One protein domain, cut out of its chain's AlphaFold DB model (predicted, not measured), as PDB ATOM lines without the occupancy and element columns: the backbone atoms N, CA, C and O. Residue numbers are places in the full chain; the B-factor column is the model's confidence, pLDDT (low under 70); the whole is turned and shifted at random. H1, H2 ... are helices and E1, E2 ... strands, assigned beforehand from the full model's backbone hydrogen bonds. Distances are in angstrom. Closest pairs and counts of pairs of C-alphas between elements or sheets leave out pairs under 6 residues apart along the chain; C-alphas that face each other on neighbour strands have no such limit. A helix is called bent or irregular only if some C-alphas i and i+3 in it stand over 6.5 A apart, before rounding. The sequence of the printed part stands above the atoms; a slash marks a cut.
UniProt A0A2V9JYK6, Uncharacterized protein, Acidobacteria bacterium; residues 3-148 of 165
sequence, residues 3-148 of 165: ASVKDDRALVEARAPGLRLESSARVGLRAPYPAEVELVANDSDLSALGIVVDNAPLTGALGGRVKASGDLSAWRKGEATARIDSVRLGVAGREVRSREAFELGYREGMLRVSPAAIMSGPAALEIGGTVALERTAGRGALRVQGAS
ATOM      1  N   ALA A   3      91.395  44.380  54.501       86.75
ATOM      2  CA  ALA A   3      90.792  45.550  53.888       86.75
ATOM      3  C   ALA A   3      91.882  46.599  53.685       86.75
ATOM      4  O   ALA A   3      92.732  46.788  54.556       86.75
ATOM      5  N   SER A   4      91.877  47.253  52.533       89.81
ATOM      6  CA  SER A   4      92.831  48.303  52.193       89.81
ATOM      7  C   SER A   4      92.141  49.383  51.384       89.81
ATOM      8  O   SER A   4      91.319  49.078  50.523       89.81
ATOM      9  N   VAL A   5      92.514  50.633  51.621       88.31
ATOM     10  CA  VAL A   5      92.049  51.774  50.835       88.31
ATOM     11  C   VAL A   5      93.235  52.349  50.080       88.31
ATOM     12  O   VAL A   5      94.272  52.622  50.681       88.31
ATOM     13  N   LYS A   6      93.095  52.512  48.765       86.62
ATOM     14  CA  LYS A   6      94.103  53.139  47.910       86.62
ATOM     15  C   LYS A   6      93.427  53.813  46.719       86.62
ATOM     16  O   LYS A   6      92.500  53.242  46.154       86.62
ATOM     17  N   ASP A   7      93.895  55.003  46.343       81.06
ATOM     18  CA  ASP A   7      93.460  55.724  45.136       81.06
ATOM     19  C   ASP A   7      91.924  55.868  45.032       81.06
ATOM     20  O   ASP A   7      91.318  55.535  44.015       81.06
ATOM     21  N   ASP A   8      91.280  56.306  46.124       85.62
ATOM     22  CA  ASP A   8      89.816  56.417  46.267       85.62
ATOM     23  C   ASP A   8      89.047  55.117  46.004       85.62
ATOM     24  O   ASP A   8      87.889  55.126  45.579       85.62
ATOM     25  N   ARG A   9      89.677  53.971  46.258       86.19
ATOM     26  CA  ARG A   9      89.045  52.655  46.188       86.19
ATOM     27  C   ARG A   9      89.317  51.884  47.466       86.19
ATOM     28  O   ARG A   9      90.454  51.785  47.919       86.19
ATOM     29  N   ALA A  10      88.271  51.303  48.032       90.06
ATOM     30  CA  ALA A  10      88.372  50.299  49.074       90.06
ATOM     31  C   ALA A  10      88.382  48.910  48.429       90.06
ATOM     32  O   ALA A  10      87.484  48.561  47.663       90.06
ATOM     33  N   LEU A  11      89.398  48.117  48.743       91.44
ATOM     34  CA  LEU A  11      89.480  46.697  48.435       91.44
ATOM     35  C   LEU A  11      89.270  45.924  49.735       91.44
ATOM     36  O   LEU A  11      89.965  46.165  50.724       91.44
ATOM     37  N   VAL A  12      88.336  44.984  49.727       91.50
ATOM     38  CA  VAL A  12      88.061  44.084  50.843       91.50
ATOM     39  C   VAL A  12      88.184  42.659  50.338       91.50
ATOM     40  O   VAL A  12      87.548  42.284  49.363       91.50
ATOM     41  N   GLU A  13      88.991  41.854  51.011       92.62
ATOM     42  CA  GLU A  13      89.144  40.432  50.735       92.62
ATOM     43  C   GLU A  13      88.830  39.645  52.005       92.62
ATOM     44  O   GLU A  13      89.468  39.813  53.053       92.62
ATOM     45  N   ALA A  14      87.858  38.745  51.932       91.12
ATOM     46  CA  ALA A  14      87.610  37.783  52.989       91.12
ATOM     47  C   ALA A  14      87.826  36.372  52.451       91.12
ATOM     48  O   ALA A  14      87.453  36.025  51.339       91.12
ATOM     49  N   ARG A  15      88.475  35.545  53.261       91.00
ATOM     50  CA  ARG A  15      88.648  34.125  52.983       91.00
ATOM     51  C   ARG A  15      88.209  33.386  54.225       91.00
ATOM     52  O   ARG A  15      88.626  33.751  55.326       91.00
ATOM     53  N   ALA A  16      87.389  32.369  54.036       87.50
ATOM     54  CA  ALA A  16      86.976  31.441  55.068       87.50
ATOM     55  C   ALA A  16      87.426  30.037  54.633       87.50
ATOM     56  O   ALA A  16      86.650  29.313  54.009       87.50
ATOM     57  N   PRO A  17      88.680  29.642  54.936       83.31
ATOM     58  CA  PRO A  17      89.224  28.349  54.518       83.31
ATOM     59  C   PRO A  17      88.400  27.163  55.030       83.31
ATOM     60  O   PRO A  17      88.192  26.207  54.292       83.31
ATOM     61  N   GLY A  18      87.862  27.262  56.254       82.62
ATOM     62  CA  GLY A  18      86.984  26.239  56.840       82.62
ATOM     63  C   GLY A  18      85.664  26.039  56.091       82.62
ATOM     64  O   GLY A  18      85.055  24.987  56.210       82.62
ATOM     65  N   LEU A  19      85.257  27.019  55.281       83.69
ATOM     66  CA  LEU A  19      84.073  26.969  54.423       83.69
ATOM     67  C   LEU A  19      84.444  26.900  52.939       83.69
ATOM     68  O   LEU A  19      83.557  26.985  52.100       83.69
ATOM     69  N   ARG A  20      85.738  26.824  52.591       88.62
ATOM     70  CA  ARG A  20      86.238  26.908  51.205       88.62
ATOM     71  C   ARG A  20      85.625  28.069  50.406       88.62
ATOM     72  O   ARG A  20      85.306  27.940  49.225       88.62
ATOM     73  N   LEU A  21      85.443  29.198  51.089       89.50
ATOM     74  CA  LEU A  21      84.780  30.384  50.563       89.50
ATOM     75  C   LEU A  21      85.778  31.535  50.453       89.50
ATOM     76  O   LEU A  21      86.502  31.846  51.404       89.50
ATOM     77  N   GLU A  22      85.768  32.202  49.311       93.31
ATOM     78  CA  GLU A  22      86.528  33.417  49.062       93.31
ATOM     79  C   GLU A  22      85.580  34.523  48.615       93.31
ATOM     80  O   GLU A  22      84.685  34.307  47.803       93.31
ATOM     81  N   SER A  23      85.770  35.723  49.146       92.69
ATOM     82  CA  SER A  23      85.072  36.911  48.692       92.69
ATOM     83  C   SER A  23      86.046  38.056  48.482       92.69
ATOM     84  O   SER A  23      87.002  38.254  49.237       92.69
ATOM     85  N   SER A  24      85.794  38.822  47.433       93.62
ATOM     86  CA  SER A  24      86.491  40.060  47.143       93.62
ATOM     87  C   SER A  24      85.468  41.132  46.811       93.62
ATOM     88  O   SER A  24      84.490  40.877  46.116       93.62
ATOM     89  N   ALA A  25      85.669  42.329  47.337       91.00
ATOM     90  CA  ALA A  25      84.843  43.482  47.057       91.00
ATOM     91  C   ALA A  25      85.740  44.675  46.742       91.00
ATOM     92  O   ALA A  25      86.735  44.926  47.422       91.00
ATOM     93  N   ARG A  26      85.383  45.410  45.698       92.38
ATOM     94  CA  ARG A  26      86.003  46.663  45.284       92.38
ATOM     95  C   ARG A  26      84.933  47.728  45.336       92.38
ATOM     96  O   ARG A  26      83.894  47.559  44.718       92.38
ATOM     97  N   VAL A  27      85.175  48.806  46.063       90.75
ATOM     98  CA  VAL A  27      84.221  49.904  46.222       90.75
ATOM     99  C   VAL A  27      84.933  51.211  45.924       90.75
ATOM    100  O   VAL A  27      85.920  51.546  46.573       90.75
ATOM    101  N   GLY A  28      84.451  51.960  44.940       90.12
ATOM    102  CA  GLY A  28      84.874  53.331  44.700       90.12
ATOM    103  C   GLY A  28      84.366  54.239  45.815       90.12
ATOM    104  O   GLY A  28      83.203  54.167  46.188       90.12
ATOM    105  N   LEU A  29      85.231  55.103  46.335       86.38
ATOM    106  CA  LEU A  29      84.943  56.052  47.415       86.38
ATOM    107  C   LEU A  29      84.436  57.407  46.904       86.38
ATOM    108  O   LEU A  29      84.203  58.319  47.692       86.38
ATOM    109  N   ARG A  30      84.248  57.546  45.587       84.38
ATOM    110  CA  ARG A  30      83.607  58.709  44.969       84.38
ATOM    111  C   ARG A  30      82.211  58.333  44.506       84.38
ATOM    112  O   ARG A  30      82.048  57.308  43.844       84.38
ATOM    113  N   ALA A  31      81.234  59.189  44.802       79.12
ATOM    114  CA  ALA A  31      79.884  59.071  44.264       79.12
ATOM    115  C   ALA A  31      79.942  58.910  42.726       79.12
ATOM    116  O   ALA A  31      80.687  59.652  42.080       79.12
ATOM    117  N   PRO A  32      79.218  57.939  42.136       81.06
ATOM    118  CA  PRO A  32      78.086  57.186  42.701       81.06
ATOM    119  C   PRO A  32      78.443  55.950  43.559       81.06
ATOM    120  O   PRO A  32      77.544  55.212  43.969       81.06
ATOM    121  N   TYR A  33      79.716  55.778  43.919       85.88
ATOM    122  CA  TYR A  33      80.275  54.656  44.680       85.88
ATOM    123  C   TYR A  33      80.128  53.322  43.934       85.88
ATOM    124  O   TYR A  33      79.406  52.436  44.401       85.88
ATOM    125  N   PRO A  34      80.786  53.171  42.769       88.56
ATOM    126  CA  PRO A  34      80.739  51.928  42.011       88.56
ATOM    127  C   PRO A  34      81.335  50.798  42.847       88.56
ATOM    128  O   PRO A  34      82.461  50.906  43.335       88.56
ATOM    129  N   ALA A  35      80.582  49.722  43.023       89.75
ATOM    130  CA  ALA A  35      80.996  48.546  43.759       89.75
ATOM    131  C   ALA A  35      80.947  47.302  42.875       89.75
ATOM    132  O   ALA A  35      79.991  47.073  42.140       89.75
ATOM    133  N   GLU A  36      81.973  46.475  42.999       92.69
ATOM    134  CA  GLU A  36      82.056  45.145  42.418       92.69
ATOM    135  C   GLU A  36      82.325  44.153  43.539       92.69
ATOM    136  O   GLU A  36      83.222  44.351  44.355       92.69
ATOM    137  N   VAL A  37      81.561  43.073  43.583       92.62
ATOM    138  CA  VAL A  37      81.701  42.007  44.567       92.62
ATOM    139  C   VAL A  37      81.781  40.686  43.827       92.62
ATOM    140  O   VAL A  37      80.954  40.390  42.970       92.62
ATOM    141  N   GLU A  38      82.762  39.871  44.173       94.88
ATOM    142  CA  GLU A  38      82.906  38.507  43.693       94.88
ATOM    143  C   GLU A  38      82.986  37.566  44.891       94.88
ATOM    144  O   GLU A  38      83.782  37.769  45.806       94.88
ATOM    145  N   LEU A  39      82.150  36.537  44.881       93.56
ATOM    146  CA  LEU A  39      82.114  35.461  45.857       93.56
ATOM    147  C   LEU A  39      82.368  34.154  45.110       93.56
ATOM    148  O   LEU A  39      81.708  33.874  44.112       93.56
ATOM    149  N   VAL A  40      83.291  33.340  45.600       94.12
ATOM    150  CA  VAL A  40      83.575  32.007  45.076       94.12
ATOM    151  C   VAL A  40      83.428  31.013  46.217       94.12
ATOM    152  O   VAL A  40      84.095  31.121  47.245       94.12
ATOM    153  N   ALA A  41      82.542  30.048  46.027       92.56
ATOM    154  CA  ALA A  41      82.308  28.931  46.923       92.56
ATOM    155  C   ALA A  41      82.781  27.657  46.222       92.56
ATOM    156  O   ALA A  41      82.284  27.320  45.147       92.56
ATOM    157  N   ASN A  42      83.744  26.954  46.812       90.31
ATOM    158  CA  ASN A  42      84.274  25.711  46.257       90.31
ATOM    159  C   ASN A  42      83.913  24.555  47.184       90.31
ATOM    160  O   ASN A  42      84.685  24.236  48.084       90.31
ATOM    161  N   ASP A  43      82.754  23.929  46.957       87.06
ATOM    162  CA  ASP A  43      82.263  22.840  47.817       87.06
ATOM    163  C   ASP A  43      82.162  23.311  49.281       87.06
ATOM    164  O   ASP A  43      82.710  22.713  50.209       87.06
ATOM    165  N   SER A  44      81.533  24.475  49.456       86.38
ATOM    166  CA  SER A  44      81.368  25.129  50.747       86.38
ATOM    167  C   SER A  44      80.336  24.397  51.585       86.38
ATOM    168  O   SER A  44      79.172  24.322  51.191       86.38
ATOM    169  N   ASP A  45      80.760  23.901  52.748       86.62
ATOM    170  CA  ASP A  45      79.888  23.218  53.701       86.62
ATOM    171  C   ASP A  45      78.900  24.204  54.341       86.62
ATOM    172  O   ASP A  45      79.278  25.127  55.067       86.62
ATOM    173  N   LEU A  46      77.615  24.005  54.060       83.81
ATOM    174  CA  LEU A  46      76.529  24.834  54.568       83.81
ATOM    175  C   LEU A  46      76.170  24.498  56.017       83.81
ATOM    176  O   LEU A  46      75.647  25.364  56.718       83.81
ATOM    177  N   SER A  47      76.492  23.292  56.498       83.25
ATOM    178  CA  SER A  47      76.301  22.922  57.906       83.25
ATOM    179  C   SER A  47      77.130  23.803  58.829       83.25
ATOM    180  O   SER A  47      76.672  24.195  59.903       83.25
ATOM    181  N   ALA A  48      78.328  24.177  58.386       82.44
ATOM    182  CA  ALA A  48      79.223  25.050  59.128       82.44
ATOM    183  C   ALA A  48      78.754  26.521  59.167       82.44
ATOM    184  O   ALA A  48      79.262  27.297  59.976       82.44
ATOM    185  N   LEU A  49      77.762  26.908  58.351       79.31
ATOM    186  CA  LEU A  49      77.129  28.231  58.423       79.31
ATOM    187  C   LEU A  49      76.076  28.331  59.537       79.31
ATOM    188  O   LEU A  49      75.655  29.438  59.865       79.31
ATOM    189  N   GLY A  50      75.623  27.203  60.099       78.62
ATOM    190  CA  GLY A  50      74.606  27.189  61.155       78.62
ATOM    191  C   GLY A  50      73.239  27.726  60.712       78.62
ATOM    192  O   GLY A  50      72.464  28.198  61.542       78.62
ATOM    193  N   ILE A  51      72.941  27.688  59.410       83.19
ATOM    194  CA  ILE A  51      71.664  28.160  58.864       83.19
ATOM    195  C   ILE A  51      70.569  27.164  59.248       83.19
ATOM    196  O   ILE A  51      70.699  25.967  59.003       83.19
ATOM    197  N   VAL A  52      69.472  27.660  59.817       83.56
ATOM    198  CA  VAL A  52      68.288  26.861  60.154       83.56
ATOM    199  C   VAL A  52      67.136  27.289  59.251       83.56
ATOM    200  O   VAL A  52      66.798  28.470  59.192       83.56
ATOM    201  N   VAL A  53      66.535  26.330  58.550       79.56
ATOM    202  CA  VAL A  53      65.362  26.520  57.684       79.56
ATOM    203  C   VAL A  53      64.246  25.634  58.224       79.56
ATOM    204  O   VAL A  53      64.455  24.439  58.414       79.56
ATOM    205  N   ASP A  54      63.081  26.214  58.515       78.44
ATOM    206  CA  ASP A  54      61.927  25.496  59.081       78.44
ATOM    207  C   ASP A  54      62.273  24.645  60.320       78.44
ATOM    208  O   ASP A  54      61.855  23.496  60.452       78.44
ATOM    209  N   ASN A  55      63.066  25.208  61.241       82.19
ATOM    210  CA  ASN A  55      63.578  24.542  62.451       82.19
ATOM    211  C   ASN A  55      64.493  23.327  62.206       82.19
ATOM    212  O   ASN A  55      64.820  22.612  63.151       82.19
ATOM    213  N   ALA A  56      64.948  23.098  60.973       83.94
ATOM    214  CA  ALA A  56      65.941  22.081  60.655       83.94
ATOM    215  C   ALA A  56      67.265  22.724  60.211       83.94
ATOM    216  O   ALA A  56      67.250  23.698  59.454       83.94
ATOM    217  N   PRO A  57      68.423  22.193  60.649       84.12
ATOM    218  CA  PRO A  57      69.705  22.682  60.170       84.12
ATOM    219  C   PRO A  57      69.831  22.395  58.673       84.12
ATOM    220  O   PRO A  57      69.579  21.280  58.209       84.12
ATOM    221  N   LEU A  58      70.230  23.417  57.925       86.56
ATOM    222  CA  LEU A  58      70.622  23.287  56.535       86.56
ATOM    223  C   LEU A  58      71.979  22.590  56.491       86.56
ATOM    224  O   LEU A  58      72.938  23.005  57.139       86.56
ATOM    225  N   THR A  59      72.052  21.513  55.725       88.94
ATOM    226  CA  THR A  59      73.265  20.711  55.567       88.94
ATOM    227  C   THR A  59      73.646  20.562  54.105       88.94
ATOM    228  O   THR A  59      72.849  20.873  53.220       88.94
ATOM    229  N   GLY A  60      74.864  20.090  53.849       87.62
ATOM    230  CA  GLY A  60      75.350  19.800  52.503       87.62
ATOM    231  C   GLY A  60      76.352  20.830  51.997       87.62
ATOM    232  O   GLY A  60      76.980  21.530  52.783       87.62
ATOM    233  N   ALA A  61      76.531  20.888  50.682       89.62
ATOM    234  CA  ALA A  61      77.588  21.669  50.060       89.62
ATOM    235  C   ALA A  61      77.087  22.465  48.855       89.62
ATOM    236  O   ALA A  61      76.238  22.006  48.081       89.62
ATOM    237  N   LEU A  62      77.640  23.662  48.685       89.12
ATOM    238  CA  LEU A  62      77.373  24.529  47.545       89.12
ATOM    239  C   LEU A  62      78.681  24.911  46.854       89.12
ATOM    240  O   LEU A  62      79.632  25.371  47.483       89.12
ATOM    241  N   GLY A  63      78.708  24.725  45.539       92.12
ATOM    242  CA  GLY A  63      79.779  25.159  44.659       92.12
ATOM    243  C   GLY A  63      79.247  26.156  43.640       92.12
ATOM    244  O   GLY A  63      78.276  25.879  42.931       92.12
ATOM    245  N   GLY A  64      79.880  27.316  43.550       93.31
ATOM    246  CA  GLY A  64      79.501  28.321  42.574       93.31
ATOM    247  C   GLY A  64      80.249  29.631  42.727       93.31
ATOM    248  O   GLY A  64      81.067  29.833  43.626       93.31
ATOM    249  N   ARG A  65      79.932  30.557  41.833       94.81
ATOM    250  CA  ARG A  65      80.479  31.904  41.807       94.81
ATOM    251  C   ARG A  65      79.356  32.917  41.702       94.81
ATOM    252  O   ARG A  65      78.525  32.831  40.805       94.81
ATOM    253  N   VAL A  66      79.380  33.921  42.563       93.75
ATOM    254  CA  VAL A  66      78.501  35.086  42.482       93.75
ATOM    255  C   VAL A  66      79.337  36.299  42.117       93.75
ATOM    256  O   VAL A  66      80.380  36.540  42.712       93.75
ATOM    257  N   LYS A  67      78.878  37.068  41.140       94.12
ATOM    258  CA  LYS A  67      79.414  38.376  40.781       94.12
ATOM    259  C   LYS A  67      78.301  39.392  40.911       94.12
ATOM    260  O   LYS A  67      77.220  39.159  40.397       94.12
ATOM    261  N   ALA A  68      78.547  40.501  41.579       90.00
ATOM    262  CA  ALA A  68      77.626  41.621  41.639       90.00
ATOM    263  C   ALA A  68      78.380  42.899  41.292       90.00
ATOM    264  O   ALA A  68      79.529  43.069  41.689       90.00
ATOM    265  N   SER A  69      77.742  43.786  40.546       90.94
ATOM    266  CA  SER A  69      78.309  45.064  40.140       90.94
ATOM    267  C   SER A  69      77.223  46.124  40.113       90.94
ATOM    268  O   SER A  69      76.137  45.895  39.581       90.94
ATOM    269  N   GLY A  70      77.510  47.297  40.653       87.25
ATOM    270  CA  GLY A  70      76.590  48.421  40.600       87.25
ATOM    271  C   GLY A  70      77.001  49.540  41.533       87.25
ATOM    272  O   GLY A  70      77.906  49.403  42.350       87.25
ATOM    273  N   ASP A  71      76.305  50.658  41.424       86.81
ATOM    274  CA  ASP A  71      76.541  51.799  42.293       86.81
ATOM    275  C   ASP A  71      75.882  51.569  43.652       86.81
ATOM    276  O   ASP A  71      74.679  51.320  43.712       86.81
ATOM    277  N   LEU A  72      76.614  51.713  44.761       81.12
ATOM    278  CA  LEU A  72      76.019  51.592  46.102       81.12
ATOM    279  C   LEU A  72      74.911  52.632  46.328       81.12
ATOM    280  O   LEU A  72      73.924  52.346  47.009       81.12
ATOM    281  N   SER A  73      75.029  53.807  45.699       79.88
ATOM    282  CA  SER A  73      73.984  54.844  45.715       79.88
ATOM    283  C   SER A  73      72.694  54.401  45.015       79.88
ATOM    284  O   SER A  73      71.614  54.891  45.335       79.88
ATOM    285  N   ALA A  74      72.801  53.486  44.052       81.00
ATOM    286  CA  ALA A  74      71.703  52.996  43.229       81.00
ATOM    287  C   ALA A  74      71.716  51.464  43.160       81.00
ATOM    288  O   ALA A  74      71.524  50.884  42.094       81.00
ATOM    289  N   TRP A  75      71.903  50.803  44.308       72.50
ATOM    290  CA  TRP A  75      72.092  49.349  44.385       72.50
ATOM    291  C   TRP A  75      70.960  48.549  43.720       72.50
ATOM    292  O   TRP A  75      71.195  47.467  43.195       72.50
ATOM    293  N   ARG A  76      69.740  49.105  43.675       72.75
ATOM    294  CA  ARG A  76      68.565  48.519  42.996       72.75
ATOM    295  C   ARG A  76      68.712  48.417  41.475       72.75
ATOM    296  O   ARG A  76      68.084  47.573  40.850       72.75
ATOM    297  N   LYS A  77      69.528  49.288  40.877       77.38
ATOM    298  CA  LYS A  77      69.906  49.235  39.456       77.38
ATOM    299  C   LYS A  77      71.139  48.365  39.221       77.38
ATOM    300  O   LYS A  77      71.591  48.250  38.088       77.38
ATOM    301  N   GLY A  78      71.697  47.790  40.285       81.56
ATOM    302  CA  GLY A  78      72.829  46.890  40.199       81.56
ATOM    303  C   GLY A  78      72.485  45.614  39.445       81.56
ATOM    304  O   GLY A  78      71.325  45.214  39.301       81.56
ATOM    305  N   GLU A  79      73.535  44.962  38.983       90.12
ATOM    306  CA  GLU A  79      73.475  43.672  38.329       90.12
ATOM    307  C   GLU A  79      74.144  42.634  39.221       90.12
ATOM    308  O   GLU A  79      75.176  42.896  39.837       90.12
ATOM    309  N   ALA A  80      73.575  41.438  39.293       89.56
ATOM    310  CA  ALA A  80      74.234  40.304  39.918       89.56
ATOM    311  C   ALA A  80      74.082  39.066  39.044       89.56
ATOM    312  O   ALA A  80      73.051  38.842  38.433       89.56
ATOM    313  N   THR A  81      75.115  38.249  38.959       93.06
ATOM    314  CA  THR A  81      75.116  36.977  38.251       93.06
ATOM    315  C   THR A  81      75.664  35.923  39.194       93.06
ATOM    316  O   THR A  81      76.807  36.016  39.635       93.06
ATOM    317  N   ALA A  82      74.860  34.922  39.520       92.19
ATOM    318  CA  ALA A  82      75.270  33.763  40.291       92.19
ATOM    319  C   ALA A  82      75.287  32.541  39.378       92.19
ATOM    320  O   ALA A  82      74.251  32.116  38.876       92.19
ATOM    321  N   ARG A  83      76.466  31.968  39.171       93.81
ATOM    322  CA  ARG A  83      76.648  30.680  38.518       93.81
ATOM    323  C   ARG A  83      76.809  29.619  39.587       93.81
ATOM    324  O   ARG A  83      77.759  29.665  40.362       93.81
ATOM    325  N   ILE A  84      75.878  28.685  39.636       91.50
ATOM    326  CA  ILE A  84      75.885  27.584  40.588       91.50
ATOM    327  C   ILE A  84      76.324  26.347  39.823       91.50
ATOM    328  O   ILE A  84      75.584  25.847  38.981       91.50
ATOM    329  N   ASP A  85      77.541  25.880  40.082       91.56
ATOM    330  CA  ASP A  85      78.097  24.718  39.388       91.56
ATOM    331  C   ASP A  85      77.547  23.415  39.980       91.56
ATOM    332  O   ASP A  85      77.252  22.466  39.257       91.56
ATOM    333  N   SER A  86      77.358  23.379  41.301       88.19
ATOM    334  CA  SER A  86      76.696  22.272  41.987       88.19
ATOM    335  C   SER A  86      76.075  22.740  43.295       88.19
ATOM    336  O   SER A  86      76.621  23.585  44.003       88.19
ATOM    337  N   VAL A  87      74.924  22.179  43.639       88.56
ATOM    338  CA  VAL A  87      74.315  22.407  44.945       88.56
ATOM    339  C   VAL A  87      73.748  21.104  45.475       88.56
ATOM    340  O   VAL A  87      73.083  20.365  44.748       88.56
ATOM    341  N   ARG A  88      74.022  20.825  46.747       89.38
ATOM    342  CA  ARG A  88      73.429  19.742  47.524       89.38
ATOM    343  C   ARG A  88      73.025  20.306  48.875       89.38
ATOM    344  O   ARG A  88      73.881  20.649  49.678       89.38
ATOM    345  N   LEU A  89      71.727  20.405  49.107       88.12
ATOM    346  CA  LEU A  89      71.129  20.895  50.340       88.12
ATOM    347  C   LEU A  89      70.398  19.742  51.015       88.12
ATOM    348  O   LEU A  89      69.629  19.043  50.367       88.12
ATOM    349  N   GLY A  90      70.583  19.570  52.312       87.00
ATOM    350  CA  GLY A  90      69.761  18.706  53.150       87.00
ATOM    351  C   GLY A  90      68.998  19.553  54.160       87.00
ATOM    352  O   GLY A  90      69.629  20.243  54.957       87.00
ATOM    353  N   VAL A  91      67.665  19.498  54.151       85.06
ATOM    354  CA  VAL A  91      66.801  20.160  55.149       85.06
ATOM    355  C   VAL A  91      65.760  19.162  55.637       85.06
ATOM    356  O   VAL A  91      65.062  18.558  54.827       85.06
ATOM    357  N   ALA A  92      65.646  18.972  56.955       80.31
ATOM    358  CA  ALA A  92      64.638  18.101  57.577       80.31
ATOM    359  C   ALA A  92      64.556  16.678  56.962       80.31
ATOM    360  O   ALA A  92      63.471  16.133  56.763       80.31
ATOM    361  N   GLY A  93      65.704  16.087  56.601       73.88
ATOM    362  CA  GLY A  93      65.779  14.758  55.972       73.88
ATOM    363  C   GLY A  93      65.432  14.721  54.477       73.88
ATOM    364  O   GLY A  93      65.399  13.644  53.884       73.88
ATOM    365  N   ARG A  94      65.187  15.875  53.847       81.44
ATOM    366  CA  ARG A  94      65.000  16.009  52.399       81.44
ATOM    367  C   ARG A  94      66.285  16.523  51.772       81.44
ATOM    368  O   ARG A  94      66.741  17.615  52.104       81.44
ATOM    369  N   GLU A  95      66.847  15.737  50.861       83.75
ATOM    370  CA  GLU A  95      67.986  16.158  50.051       83.75
ATOM    371  C   GLU A  95      67.493  16.770  48.739       83.75
ATOM    372  O   GLU A  95      66.763  16.135  47.974       83.75
ATOM    373  N   VAL A  96      67.922  18.001  48.490       86.69
ATOM    374  CA  VAL A  96      67.735  18.752  47.258       86.69
ATOM    375  C   VAL A  96      69.090  18.889  46.583       86.69
ATOM    376  O   VAL A  96      70.040  19.386  47.180       86.69
ATOM    377  N   ARG A  97      69.196  18.482  45.324       88.88
ATOM    378  CA  ARG A  97      70.428  18.611  44.544       88.88
ATOM    379  C   ARG A  97      70.148  19.131  43.146       88.88
ATOM    380  O   ARG A  97      69.138  18.763  42.550       88.88
ATOM    381  N   SER A  98      71.034  19.954  42.600       86.62
ATOM    382  CA  SER A  98      70.961  20.278  41.174       86.62
ATOM    383  C   SER A  98      71.507  19.118  40.348       86.62
ATOM    384  O   SER A  98      72.475  18.460  40.731       86.62
ATOM    385  N   ARG A  99      70.865  18.844  39.213       81.62
ATOM    386  CA  ARG A  99      71.374  17.868  38.245       81.62
ATOM    387  C   ARG A  99      72.539  18.437  37.440       81.62
ATOM    388  O   ARG A  99      73.452  17.705  37.078       81.62
ATOM    389  N   GLU A 100      72.471  19.734  37.166       84.00
ATOM    390  CA  GLU A 100      73.358  20.453  36.259       84.00
ATOM    391  C   GLU A 100      73.709  21.822  36.846       84.00
ATOM    392  O   GLU A 100      73.054  22.299  37.784       84.00
ATOM    393  N   ALA A 101      74.747  22.442  36.287       88.31
ATOM    394  CA  ALA A 101      75.085  23.820  36.595       88.31
ATOM    395  C   ALA A 101      74.008  24.755  36.037       88.31
ATOM    396  O   ALA A 101      73.530  24.568  34.917       88.31
ATOM    397  N   PHE A 102      73.645  25.782  36.796       89.94
ATOM    398  CA  PHE A 102      72.660  26.769  36.370       89.94
ATOM    399  C   PHE A 102      73.084  28.176  36.757       89.94
ATOM    400  O   PHE A 102      73.923  28.393  37.631       89.94
ATOM    401  N   GLU A 103      72.490  29.149  36.081       91.75
ATOM    402  CA  GLU A 103      72.820  30.555  36.259       91.75
ATOM    403  C   GLU A 103      71.584  31.346  36.675       91.75
ATOM    404  O   GLU A 103      70.471  31.118  36.195       91.75
ATOM    405  N   LEU A 104      71.804  32.288  37.581       90.69
ATOM    406  CA  LEU A 104      70.839  33.263  38.053       90.69
ATOM    407  C   LEU A 104      71.383  34.645  37.702       90.69
ATOM    408  O   LEU A 104      72.505  34.973  38.075       90.69
ATOM    409  N   GLY A 105      70.610  35.459  36.997       91.88
ATOM    410  CA  GLY A 105      70.960  36.838  36.673       91.88
ATOM    411  C   GLY A 105      69.948  37.790  37.285       91.88
ATOM    412  O   GLY A 105      68.766  37.675  37.013       91.88
ATOM    413  N   TYR A 106      70.377  38.737  38.095       87.19
ATOM    414  CA  TYR A 106      69.576  39.842  38.590       87.19
ATOM    415  C   TYR A 106      69.963  41.117  37.847       87.19
ATOM    416  O   TYR A 106      71.145  41.446  37.759       87.19
ATOM    417  N   ARG A 107      68.972  41.841  37.334       86.38
ATOM    418  CA  ARG A 107      69.152  43.155  36.714       86.38
ATOM    419  C   ARG A 107      67.877  43.961  36.904       86.38
ATOM    420  O   ARG A 107      66.797  43.458  36.604       86.38
ATOM    421  N   GLU A 108      68.005  45.188  37.407       80.19
ATOM    422  CA  GLU A 108      66.894  46.153  37.510       80.19
ATOM    423  C   GLU A 108      65.630  45.578  38.193       80.19
ATOM    424  O   GLU A 108      64.503  45.772  37.743       80.19
ATOM    425  N   GLY A 109      65.805  44.810  39.274       79.75
ATOM    426  CA  GLY A 109      64.686  44.203  40.007       79.75
ATOM    427  C   GLY A 109      64.121  42.907  39.405       79.75
ATOM    428  O   GLY A 109      63.235  42.299  40.012       79.75
ATOM    429  N   MET A 110      64.635  42.449  38.259       84.25
ATOM    430  CA  MET A 110      64.228  41.201  37.615       84.25
ATOM    431  C   MET A 110      65.288  40.114  37.814       84.25
ATOM    432  O   MET A 110      66.440  40.265  37.415       84.25
ATOM    433  N   LEU A 111      64.884  38.995  38.413       86.06
ATOM    434  CA  LEU A 111      65.696  37.792  38.540       86.06
ATOM    435  C   LEU A 111      65.391  36.850  37.376       86.06
ATOM    436  O   LEU A 111      64.288  36.332  37.252       86.06
ATOM    437  N   ARG A 112      66.369  36.593  36.525       89.56
ATOM    438  CA  ARG A 112      66.359  35.578  35.483       89.56
ATOM    439  C   ARG A 112      66.983  34.299  36.020       89.56
ATOM    440  O   ARG A 112      68.101  34.311  36.516       89.56
ATOM    441  N   VAL A 113      66.264  33.201  35.877       88.44
ATOM    442  CA  VAL A 113      66.697  31.858  36.251       88.44
ATOM    443  C   VAL A 113      66.845  31.057  34.967       88.44
ATOM    444  O   VAL A 113      65.866  30.866  34.235       88.44
ATOM    445  N   SER A 114      68.065  30.618  34.666       88.44
ATOM    446  CA  SER A 114      68.300  29.680  33.568       88.44
ATOM    447  C   SER A 114      67.599  28.350  33.867       88.44
ATOM    448  O   SER A 114      67.547  27.963  35.035       88.44
ATOM    449  N   PRO A 115      67.053  27.654  32.852       83.75
ATOM    450  CA  PRO A 115      66.418  26.355  33.044       83.75
ATOM    451  C   PRO A 115      67.337  25.402  33.812       83.75
ATOM    452  O   PRO A 115      68.452  25.130  33.375       83.75
ATOM    453  N   ALA A 116      66.870  24.933  34.963       83.25
ATOM    454  CA  ALA A 116      67.625  24.094  35.877       83.25
ATOM    455  C   ALA A 116      66.749  22.943  36.366       83.25
ATOM    456  O   ALA A 116      65.631  23.162  36.837       83.25
ATOM    457  N   ALA A 117      67.270  21.720  36.291       84.19
ATOM    458  CA  ALA A 117      66.635  20.548  36.877       84.19
ATOM    459  C   ALA A 117      67.127  20.355  38.320       84.19
ATOM    460  O   ALA A 117      68.295  20.040  38.571       84.19
ATOM    461  N   ILE A 118      66.219  20.535  39.272       83.81
ATOM    462  CA  ILE A 118      66.422  20.332  40.702       83.81
ATOM    463  C   ILE A 118      65.797  18.997  41.097       83.81
ATOM    464  O   ILE A 118      64.613  18.753  40.883       83.81
ATOM    465  N   MET A 119      66.588  18.115  41.689       84.94
ATOM    466  CA  MET A 119      66.129  16.830  42.196       84.94
ATOM    467  C   MET A 119      65.884  16.930  43.698       84.94
ATOM    468  O   MET A 119      66.760  17.376  44.430       84.94
ATOM    469  N   SER A 120      64.726  16.469  44.161       81.44
ATOM    470  CA  SER A 120      64.401  16.331  45.582       81.44
ATOM    471  C   SER A 120      63.936  14.901  45.841       81.44
ATOM    472  O   SER A 120      62.778  14.556  45.589       81.44
ATOM    473  N   GLY A 121      64.845  14.040  46.301       76.81
ATOM    474  CA  GLY A 121      64.597  12.596  46.381       76.81
ATOM    475  C   GLY A 121      64.213  11.998  45.011       76.81
ATOM    476  O   GLY A 121      64.995  12.122  44.067       76.81
ATOM    477  N   PRO A 122      63.040  11.344  44.869       72.88
ATOM    478  CA  PRO A 122      62.586  10.777  43.598       72.88
ATOM    479  C   PRO A 122      61.959  11.805  42.642       72.88
ATOM    480  O   PRO A 122      61.724  11.472  41.484       72.88
ATOM    481  N   ALA A 123      61.655  13.021  43.100       75.38
ATOM    482  CA  ALA A 123      61.023  14.048  42.279       75.38
ATOM    483  C   ALA A 123      62.070  14.884  41.532       75.38
ATOM    484  O   ALA A 123      63.093  15.266  42.108       75.38
ATOM    485  N   ALA A 124      61.789  15.206  40.270       78.44
ATOM    486  CA  ALA A 124      62.557  16.166  39.487       78.44
ATOM    487  C   ALA A 124      61.689  17.397  39.199       78.44
ATOM    488  O   ALA A 124      60.550  17.278  38.751       78.44
ATOM    489  N   LEU A 125      62.226  18.579  39.478       80.62
ATOM    490  CA  LEU A 125      61.598  19.870  39.239       80.62
ATOM    491  C   LEU A 125      62.458  20.646  38.249       80.62
ATOM    492  O   LEU A 125      63.605  20.962  38.543       80.62
ATOM    493  N   GLU A 126      61.914  20.984  37.090       83.44
ATOM    494  CA  GLU A 126      62.536  21.918  36.162       83.44
ATOM    495  C   GLU A 126      62.032  23.331  36.451       83.44
ATOM    496  O   GLU A 126      60.830  23.605  36.410       83.44
ATOM    497  N   ILE A 127      62.962  24.230  36.759       81.88
ATOM    498  CA  ILE A 127      62.687  25.625  37.092       81.88
ATOM    499  C   ILE A 127      63.395  26.500  36.070       81.88
ATOM    500  O   ILE A 127      64.584  26.334  35.826       81.88
ATOM    501  N   GLY A 128      62.692  27.459  35.482       84.19
ATOM    502  CA  GLY A 128      63.312  28.437  34.595       84.19
ATOM    503  C   GLY A 128      62.371  29.583  34.274       84.19
ATOM    504  O   GLY A 128      61.152  29.422  34.276       84.19
ATOM    505  N   GLY A 129      62.922  30.757  33.987       84.50
ATOM    506  CA  GLY A 129      62.131  31.929  33.623       84.50
ATOM    507  C   GLY A 129      62.579  33.186  34.345       84.50
ATOM    508  O   GLY A 129      63.758  33.352  34.645       84.50
ATOM    509  N   THR A 130      61.643  34.094  34.591       84.88
ATOM    510  CA  THR A 130      61.920  35.369  35.257       84.88
ATOM    511  C   THR A 130      61.016  35.560  36.465       84.88
ATOM    512  O   THR A 130      59.822  35.275  36.422       84.88
ATOM    513  N   VAL A 131      61.580  36.059  37.555       81.44
ATOM    514  CA  VAL A 131      60.881  36.411  38.788       81.44
ATOM    515  C   VAL A 131      61.086  37.901  39.015       81.44
ATOM    516  O   VAL A 131      62.216  38.378  39.098       81.44
ATOM    517  N   ALA A 132      59.990  38.647  39.104       79.62
ATOM    518  CA  ALA A 132      60.032  40.035  39.539       79.62
ATOM    519  C   ALA A 132      60.269  40.054  41.054       79.62
ATOM    520  O   ALA A 132      59.417  39.586  41.811       79.62
ATOM    521  N   LEU A 133      61.429  40.540  41.498       73.94
ATOM    522  CA  LEU A 133      61.728  40.681  42.928       73.94
ATOM    523  C   LEU A 133      61.213  42.013  43.484       73.94
ATOM    524  O   LEU A 133      60.927  42.119  44.675       73.94
ATOM    525  N   GLU A 134      61.055  43.022  42.625       64.25
ATOM    526  CA  GLU A 134      60.454  44.305  42.984       64.25
ATOM    527  C   GLU A 134      59.045  44.455  42.397       64.25
ATOM    528  O   GLU A 134      58.779  44.026  41.276       64.25
ATOM    529  N   ARG A 135      58.140  45.138  43.118       57.28
ATOM    530  CA  ARG A 135      56.779  45.440  42.618       57.28
ATOM    531  C   ARG A 135      56.789  46.303  41.350       57.28
ATOM    532  O   ARG A 135      55.826  46.285  40.595       57.28
ATOM    533  N   THR A 136      57.862  47.059  41.144       57.59
ATOM    534  CA  THR A 136      58.137  47.887  39.963       57.59
ATOM    535  C   THR A 136      58.677  47.081  38.781       57.59
ATOM    536  O   THR A 136      58.569  47.535  37.644       57.59
ATOM    537  N   ALA A 137      59.214  45.880  39.012       58.47
ATOM    538  CA  ALA A 137      59.872  45.057  38.000       58.47
ATOM    539  C   ALA A 137      58.880  44.183  37.206       58.47
ATOM    540  O   ALA A 137      59.060  42.978  37.091       58.47
ATOM    541  N   GLY A 138      57.819  44.772  36.644       61.03
ATOM    542  CA  GLY A 138      56.890  44.082  35.730       61.03
ATOM    543  C   GLY A 138      56.283  42.761  36.252       61.03
ATOM    544  O   GLY A 138      56.232  42.495  37.450       61.03
ATOM    545  N   ARG A 139      55.775  41.914  35.340       64.00
ATOM    546  CA  ARG A 139      55.347  40.536  35.658       64.00
ATOM    547  C   ARG A 139      56.478  39.559  35.344       64.00
ATOM    548  O   ARG A 139      56.880  39.440  34.190       64.00
ATOM    549  N   GLY A 140      56.937  38.823  36.354       60.56
ATOM    550  CA  GLY A 140      57.785  37.649  36.147       60.56
ATOM    551  C   GLY A 140      57.000  36.500  35.506       60.56
ATOM    552  O   GLY A 140      55.825  36.300  35.815       60.56
ATOM    553  N   ALA A 141      57.649  35.742  34.625       72.06
ATOM    554  CA  ALA A 141      57.129  34.498  34.072       72.06
ATOM    555  C   ALA A 141      58.038  33.342  34.509       72.06
ATOM    556  O   ALA A 141      58.972  32.965  33.799       72.06
ATOM    557  N   LEU A 142      57.780  32.798  35.701       70.31
ATOM    558  CA  LEU A 142      58.464  31.608  36.196       70.31
ATOM    559  C   LEU A 142      57.734  30.359  35.702       70.31
ATOM    560  O   LEU A 142      56.539  30.195  35.944       70.31
ATOM    561  N   ARG A 143      58.455  29.469  35.024       73.31
ATOM    562  CA  ARG A 143      57.974  28.134  34.674       73.31
ATOM    563  C   ARG A 143      58.527  27.152  35.693       73.31
ATOM    564  O   ARG A 143      59.738  27.074  35.887       73.31
ATOM    565  N   VAL A 144      57.624  26.415  36.325       72.69
ATOM    566  CA  VAL A 144      57.954  25.308  37.220       72.69
ATOM    567  C   VAL A 144      57.249  24.080  36.671       72.69
ATOM    568  O   VAL A 144      56.022  24.047  36.612       72.69
ATOM    569  N   GLN A 145      58.020  23.099  36.220       76.12
ATOM    570  CA  GLN A 145      57.510  21.823  35.731       76.12
ATOM    571  C   GLN A 145      57.989  20.725  36.670       76.12
ATOM    572  O   GLN A 145      59.185  20.520  36.838       76.12
ATOM    573  N   GLY A 146      57.050  20.040  37.316       62.44
ATOM    574  CA  GLY A 146      57.361  18.893  38.155       62.44
ATOM    575  C   GLY A 146      57.130  17.594  37.404       62.44
ATOM    576  O   GLY A 146      56.033  17.356  36.909       62.44
ATOM    577  N   ALA A 147      58.144  16.740  37.371       61.59
ATOM    578  CA  ALA A 147      58.000  15.336  37.037       61.59
ATOM    579  C   ALA A 147      58.119  14.525  38.334       61.59
ATOM    580  O   ALA A 147      59.209  14.338  38.884       61.59
ATOM    581  N   SER A 148      56.984  14.051  38.846       43.22
ATOM    582  CA  SER A 148      56.982  12.949  39.804       43.22
ATOM    583  C   SER A 148      57.060  11.628  39.032       43.22
ATOM    584  O   SER A 148      56.407  11.482  37.994       43.22
TER     585      SER A 148
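What this domain is: This is residues 3 to 148 of the 165 residues of an uncharacterized protein of Acidobacteria bacterium (UniProt A0A2V9JYK6). One broad, twisted wall of eleven strands, E1 to E11, runs from edge strand E1 to edge strand E11, and E4, E5, E6, E9 and E10 bend sharply along their length. E7 and E8 share the place between E6 and E9, each beside a different part of those strands, and one small helix, H1, crosses over E5 on one face of the sheet. The printed part has 146 residues, with eleven named strands and one named helix, H1, which comes between E5 and E6 along the chain; the sheet is branched, with E6 and E9 each having three or more neighbours, its neighbour pairs are antiparallel, and the class is mostly strand. The whole is only just compact, close to loose, with a radius of gyration of the C-alphas of 17.4 A and spans of 56 by 41 by 27 A.

Where its parts are: The two longest strands by residues are E5, residues 59 to 71, 34.0 A from first to last C-alpha, and E6, residues 79 to 91, 29.7 A. C-alpha 59, where E5 begins, is at (73.265, 20.711, 55.567). E5 bends by 65 degrees at residue 63, and E6 by 81 degrees at residue 86. Before them come E1, residues 3 to 6, which begins with C-alpha 3 at (90.792, 45.550, 53.888); E2, residues 9 to 16, 23.1 A; E3, residues 21 to 28, 23.7 A; and E4, residues 34 to 45, 31.0 A, which bends by 74 degrees at residue 42. H1 is residues 72 to 77, 9.3 A. After E6 come E7, residues 94 to 98; E8, residues 102 to 107, 16.8 A; E9, residues 110 to 120, 26.1 A; E10, residues 123 to 132, 26.1 A; and E11, residues 142 to 147, 16.3 A, which ends with C-alpha 147 at (58.000, 15.336, 37.037). E9 bends by 72 degrees at residue 115, and E10 by 66 degrees at residue 129.

How they stand to each other: E5 and E6 are antiparallel neighbours at 166 degrees, with N 67 and O 81 2.8 A apart, within hydrogen-bond range. On the other side of E6 are E8, beside residues 79 to 84, and E7, beside residues 87 to 91; N 82 and O 104 are 2.8 A apart, as are N 89 and O 96. E7 and E8 are apart, and both are antiparallel neighbours of E9: N 97 and O 119 are 2.8 A apart, N 112 and O 105 2.7 A. E8 E9 E10 E11 form a meander, each strand the antiparallel neighbour of the one before, with N 118 and O 125 2.7 A apart and N 126 and O 145 2.8 A. E1 E2 E3 E4 E5 form another, with N 4 and O 11, N 12 and O 25, N 24 and O 38, and N 37 and O 68 each 2.8 A apart. H1 is on the sheet at a height of 4.2 A, only just above the sheet's level. It is only just over E5, with 3 of its 6 C-alphas falling on that strand, and runs across the strands, at 64 degrees to E5 on the local plane. The closest C-alphas of E5 and H1 are those of Gly 70 and Lys 77, 6.8 A apart. H1 is irregular, with C-alphas 73 and 76 8.8 A apart; 0 of its 2 O i to N i+4 pairs and 1 of its 3 O i to N i+3 pairs are within hydrogen-bond range.

The domain as a whole: The two C-alphas farthest apart are those of Asp 7 and Ser 148, at 56.5 A. The printed part has no cut. The link from E4 to E5, residues 46 to 58, is long, and in it residues 52 to 53 pair with 56 to 57, antiparallel. The mean pLDDT of the printed part is 83.9; residues 134 to 140 and 146 to 148 are under 70.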